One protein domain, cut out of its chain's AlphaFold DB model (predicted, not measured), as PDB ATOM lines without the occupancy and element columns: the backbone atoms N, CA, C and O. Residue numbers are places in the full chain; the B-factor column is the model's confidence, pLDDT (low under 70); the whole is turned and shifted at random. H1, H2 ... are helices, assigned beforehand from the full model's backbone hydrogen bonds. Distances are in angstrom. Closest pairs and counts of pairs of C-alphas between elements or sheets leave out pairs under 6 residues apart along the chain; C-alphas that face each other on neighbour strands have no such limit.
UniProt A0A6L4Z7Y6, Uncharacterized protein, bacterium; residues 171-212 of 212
ATOM      1  N   PHE A 171     -16.256  22.432-127.737       83.06
ATOM      2  CA  PHE A 171     -16.966  22.156-126.490       83.06
ATOM      3  C   PHE A 171     -18.217  23.039-126.360       83.06
ATOM      4  O   PHE A 171     -19.315  22.533-126.122       83.06
ATOM      5  N   ALA A 172     -18.071  24.351-126.563       82.00
ATOM      6  CA  ALA A 172     -19.183  25.295-126.513       82.00
ATOM      7  C   ALA A 172     -20.239  24.999-127.591       82.00
ATOM      8  O   ALA A 172     -21.434  24.989-127.295       82.00
ATOM      9  N   PHE A 173     -19.807  24.705-128.820       84.94
ATOM     10  CA  PHE A 173     -20.687  24.357-129.931       84.94
ATOM     11  C   PHE A 173     -21.523  23.117-129.604       84.94
ATOM     12  O   PHE A 173     -22.753  23.182-129.625       84.94
ATOM     13  N   PHE A 174     -20.874  22.017-129.218       86.25
ATOM     14  CA  PHE A 174     -21.544  20.764-128.878       86.25
ATOM     15  C   PHE A 174     -22.565  20.948-127.752       86.25
ATOM     16  O   PHE A 174     -23.716  20.524-127.872       86.25
ATOM     17  N   HIS A 175     -22.171  21.614-126.663       84.00
ATOM     18  CA  HIS A 175     -23.049  21.797-125.513       84.00
ATOM     19  C   HIS A 175     -24.236  22.725-125.792       84.00
ATOM     20  O   HIS A 175     -25.258  22.563-125.130       84.00
ATOM     21  N   ASN A 176     -24.138  23.640-126.761       85.69
ATOM     22  CA  ASN A 176     -25.239  24.528-127.141       85.69
ATOM     23  C   ASN A 176     -26.209  23.916-128.160       85.69
ATOM     24  O   ASN A 176     -27.383  24.280-128.143       85.69
ATOM     25  N   HIS A 177     -25.746  22.998-129.012       85.75
ATOM     26  CA  HIS A 177     -26.540  22.451-130.122       85.75
ATOM     27  C   HIS A 177     -27.063  21.034-129.870       85.75
ATOM     28  O   HIS A 177     -27.988  20.586-130.543       85.75
ATOM     29  N   ARG A 178     -26.517  20.304-128.891       85.69
ATOM     30  CA  ARG A 178     -27.031  18.977-128.546       85.69
ATOM     31  C   ARG A 178     -28.355  19.079-127.767       85.69
ATOM     32  O   ARG A 178     -28.384  19.741-126.726       85.69
ATOM     33  N   PRO A 179     -29.408  18.339-128.162       85.56
ATOM     34  CA  PRO A 179     -30.666  18.313-127.426       85.56
ATOM     35  C   PRO A 179     -30.531  17.643-126.052       85.56
ATOM     36  O   PRO A 179     -29.750  16.703-125.852       85.56
ATOM     37  N   PHE A 180     -31.323  18.101-125.079       81.69
ATOM     38  CA  PHE A 180     -31.399  17.441-123.776       81.69
ATOM     39  C   PHE A 180     -32.034  16.049-123.910       81.69
ATOM     40  O   PHE A 180     -33.100  15.887-124.502       81.69
ATOM     41  N   LEU A 181     -31.398  15.035-123.314       78.19
ATOM     42  CA  LEU A 181     -31.888  13.651-123.345       78.19
ATOM     43  C   LEU A 181     -32.999  13.391-122.302       78.19
ATOM     44  O   LEU A 181     -34.032  12.825-122.661       78.19
ATOM     45  N   PRO A 182     -32.832  13.790-121.023       70.69
ATOM     46  CA  PRO A 182     -33.912  13.741-120.038       70.69
ATOM     47  C   PRO A 182     -34.363  15.130-119.554       70.69
ATOM     48  O   PRO A 182     -33.657  16.130-119.681       70.69
ATOM     49  N   GLY A 183     -35.511  15.150-118.874       71.50
ATOM     50  CA  GLY A 183     -35.998  16.303-118.114       71.50
ATOM     51  C   GLY A 183     -36.996  17.182-118.869       71.50
ATOM     52  O   GLY A 183     -37.426  16.860-119.968       71.50
ATOM     53  N   HIS A 184     -37.364  18.308-118.255       65.31
ATOM     54  CA  HIS A 184     -38.391  19.230-118.763       65.31
ATOM     55  C   HIS A 184     -38.082  19.782-120.165       65.31
ATOM     56  O   HIS A 184     -38.983  20.126-120.916       65.31
ATOM     57  N   ARG A 185     -36.799  19.879-120.520       75.94
ATOM     58  CA  ARG A 185     -36.326  20.428-121.798       75.94
ATOM     59  C   ARG A 185     -35.977  19.335-122.812       75.94
ATOM     60  O   ARG A 185     -35.233  19.597-123.750       75.94
ATOM     61  N   LYS A 186     -36.431  18.097-122.579       82.62
ATOM     62  CA  LYS A 186     -36.109  16.943-123.424       82.62
ATOM     63  C   LYS A 186     -36.443  17.240-124.887       82.62
ATOM     64  O   LYS A 186     -37.534  17.709-125.182       82.62
ATOM     65  N   GLY A 187     -35.506  16.926-125.777       83.62
ATOM     66  CA  GLY A 187     -35.647  17.136-127.217       83.62
ATOM     67  C   GLY A 187     -35.250  18.529-127.707       83.62
ATOM     68  O   GLY A 187     -34.982  18.657-128.891       83.62
ATOM     69  N   LEU A 188     -35.127  19.527-126.824       82.69
ATOM     70  CA  LEU A 188     -34.681  20.877-127.183       82.69
ATOM     71  C   LEU A 188     -33.181  21.046-126.929       82.69
ATOM     72  O   LEU A 188     -32.659  20.570-125.915       82.69
ATOM     73  N   ALA A 189     -32.489  21.753-127.813       86.06
ATOM     74  CA  ALA A 189     -31.122  22.214-127.621       86.06
ATOM     75  C   ALA A 189     -31.092  23.562-126.872       86.06
ATOM     76  O   ALA A 189     -32.007  24.377-127.006       86.06
ATOM     77  N   PRO A 190     -30.044  23.851-126.075       83.88
ATOM     78  CA  PRO A 190     -29.919  25.131-125.377       83.88
ATOM     79  C   PRO A 190     -30.046  26.365-126.273       83.88
ATOM     80  O   PRO A 190     -30.651  27.351-125.854       83.88
ATOM     81  N   ILE A 191     -29.511  26.307-127.493       83.88
ATOM     82  CA  ILE A 191     -29.611  27.404-128.456       83.88
ATOM     83  C   ILE A 191     -31.053  27.642-128.932       83.88
ATOM     84  O   ILE A 191     -31.458  28.792-129.051       83.88
ATOM     85  N   GLU A 192     -31.862  26.590-129.089       83.88
ATOM     86  CA  GLU A 192     -33.280  26.705-129.467       83.88
ATOM     87  C   GLU A 192     -34.095  27.358-128.350       83.88
ATOM     88  O   GLU A 192     -34.984  28.167-128.597       83.88
ATOM     89  N   ILE A 193     -33.753  27.060-127.095       81.56
ATOM     90  CA  ILE A 193     -34.373  27.698-125.927       81.56
ATOM     91  C   ILE A 193     -34.004  29.181-125.863       81.56
ATOM     92  O   ILE A 193     -34.826  30.001-125.465       81.56
ATOM     93  N   LEU A 194     -32.765  29.523-126.222       77.75
ATOM     94  CA  LEU A 194     -32.284  30.901-126.200       77.75
ATOM     95  C   LEU A 194     -32.880  31.736-127.339       77.75
ATOM     96  O   LEU A 194     -33.197  32.902-127.127       77.75
ATOM     97  N   GLN A 195     -33.027  31.148-128.526       80.62
ATOM     98  CA  GLN A 195     -33.523  31.832-129.722       80.62
ATOM     99  C   GLN A 195     -35.051  31.773-129.867       80.62
ATOM    100  O   GLN A 195     -35.635  32.591-130.570       80.62
ATOM    101  N   GLY A 196     -35.714  30.833-129.190       78.12
ATOM    102  CA  GLY A 196     -37.169  30.676-129.225       78.12
ATOM    103  C   GLY A 196     -37.707  29.982-130.481       78.12
ATOM    104  O   GLY A 196     -38.920  29.937-130.669       78.12
ATOM    105  N   HIS A 197     -36.841  29.431-131.334       79.44
ATOM    106  CA  HIS A 197     -37.216  28.695-132.540       79.44
ATOM    107  C   HIS A 197     -36.370  27.428-132.710       79.44
ATOM    108  O   HIS A 197     -35.230  27.365-132.249       79.44
ATOM    109  N   SER A 198     -36.935  26.418-133.378       79.75
ATOM    110  CA  SER A 198     -36.253  25.139-133.595       79.75
ATOM    111  C   SER A 198     -35.232  25.221-134.731       79.75
ATOM    112  O   SER A 198     -35.456  25.903-135.733       79.75
ATOM    113  N   ILE A 199     -34.111  24.520-134.572       79.75
ATOM    114  CA  ILE A 199     -33.082  24.368-135.600       79.75
ATOM    115  C   ILE A 199     -33.417  23.127-136.430       79.75
ATOM    116  O   ILE A 199     -33.609  22.039-135.896       79.75
ATOM    117  N   GLN A 200     -33.490  23.292-137.752       73.00
ATOM    118  CA  GLN A 200     -33.904  22.222-138.668       73.00
ATOM    119  C   GLN A 200     -32.817  21.166-138.916       73.00
ATOM    120  O   GLN A 200     -33.135  20.022-139.233       73.00
ATOM    121  N   SER A 201     -31.543  21.536-138.790       75.50
ATOM    122  CA  SER A 201     -30.399  20.650-139.010       75.50
ATOM    123  C   SER A 201     -29.975  19.944-137.725       75.50
ATOM    124  O   SER A 201     -30.021  20.516-136.633       75.50
ATOM    125  N   SER A 202     -29.486  18.704-137.838       82.50
ATOM    126  CA  SER A 202     -28.854  18.071-136.684       82.50
ATOM    127  C   SER A 202     -27.576  18.830-136.308       82.50
ATOM    128  O   SER A 202     -26.923  19.470-137.140       82.50
ATOM    129  N   TRP A 203     -27.188  18.767-135.034       81.69
ATOM    130  CA  TRP A 203     -25.952  19.411-134.581       81.69
ATOM    131  C   TRP A 203     -24.704  18.811-135.251       81.69
ATOM    132  O   TRP A 203     -23.703  19.509-135.382       81.69
ATOM    133  N   ILE A 204     -24.766  17.546-135.688       83.56
ATOM    134  CA  ILE A 204     -23.688  16.879-136.430       83.56
ATOM    135  C   ILE A 204     -23.593  17.476-137.832       83.56
ATOM    136  O   ILE A 204     -22.511  17.891-138.232       83.56
ATOM    137  N   ASP A 205     -24.719  17.597-138.534       84.69
ATOM    138  CA  ASP A 205     -24.752  18.184-139.879       84.69
ATOM    139  C   ASP A 205     -24.277  19.639-139.848       84.69
ATOM    140  O   ASP A 205     -23.505  20.070-140.698       84.69
ATOM    141  N   SER A 206     -24.672  20.375-138.808       83.25
ATOM    142  CA  SER A 206     -24.253  21.764-138.595       83.25
ATOM    143  C   SER A 206     -22.750  21.878-138.311       83.25
ATOM    144  O   SER A 206     -22.118  22.841-138.729       83.25
ATOM    145  N   LEU A 207     -22.158  20.897-137.620       82.94
ATOM    146  CA  LEU A 207     -20.714  20.845-137.380       82.94
ATOM    147  C   LEU A 207     -19.942  20.492-138.652       82.94
ATOM    148  O   LEU A 207     -18.909  21.093-138.926       82.94
ATOM    149  N   LEU A 208     -20.446  19.532-139.430       84.56
ATOM    150  CA  LEU A 208     -19.845  19.136-140.700       84.56
ATOM    151  C   LEU A 208     -19.905  20.276-141.719       84.56
ATOM    152  O   LEU A 208     -18.918  20.518-142.402       84.56
ATOM    153  N   ALA A 209     -21.003  21.032-141.760       80.94
ATOM    154  CA  ALA A 209     -21.135  22.211-142.614       80.94
ATOM    155  C   ALA A 209     -20.155  23.346-142.260       80.94
ATOM    156  O   ALA A 209     -19.837  24.147-143.125       80.94
ATOM    157  N   LEU A 210     -19.672  23.422-141.014       73.56
ATOM    158  CA  LEU A 210     -18.655  24.398-140.594       73.56
ATOM    159  C   LEU A 210     -17.218  23.956-140.920       73.56
ATOM    160  O   LEU A 210     -16.289  24.746-140.754       73.56
ATOM    161  N   ALA A 211     -17.024  22.694-141.308       65.38
ATOM    162  CA  ALA A 211     -15.718  22.125-141.641       65.38
ATOM    163  C   ALA A 211     -15.381  22.206-143.144       65.38
ATOM    164  O   ALA A 211     -14.252  21.882-143.518       65.38
ATOM    165  N   TYR A 212     -16.339  22.634-143.973       50.38
ATOM    166  CA  TYR A 212     -16.211  22.883-145.413       50.38
ATOM    167  C   TYR A 212     -16.367  24.376-145.709       50.38
ATOM    168  O   TYR A 212     -15.702  24.840-146.662       50.38
TER     169      TYR A 212
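AT A GLANCE: This is residues 171 to 212 of the 212 residues of an uncharacterized protein of bacterium (UniProt A0A6L4Z7Y6). Three short helices are strung on loops: H1 and H2 touch at a steep tilt, H3 is near H1, and the long loop of residues 178 to 189 reaches the end of the long axis opposite Tyr 212. The printed part has 42 residues, under half in named elements: H1, H2, H3, all helix, with no named strand. It is elongated, 35 by 19 by 14 A, and only just compact, close to loose, with radius of gyration of the C-alphas 10.5 A.

HOW THE PARTS SIT: Start at H1, residues 171 to 177, which touches H2, residues 190 to 195; their closest C-alphas, Asn 176 and Pro 190, are 5.0 A apart. They run the same way at a steep tilt of 60 degrees. H3, residues 203 to 209, is close to H1 but not clearly touching; the closest C-alphas, His 177 and Trp 203, are 5.4 A apart. H2 and H3 are apart. In H1, H2 and H3 every O i to N i+4 pair is within hydrogen-bond range.

IN THESE COORDINATES: Find C-alpha 171 at (-16.966, 22.156, -126.490); H1 runs 10.2 A, H2 8.8 A. H3 runs 9.8 A to C-alpha 209 at (-21.135, 22.211, -142.614).

THE WHOLE: The C-alphas of His 184 and Tyr 212, the two farthest apart, are 34.9 A apart. The printed part has no cut; H1 to H2 is a long link. Look for pLDDT under 70 at residues 184, 211 and 212.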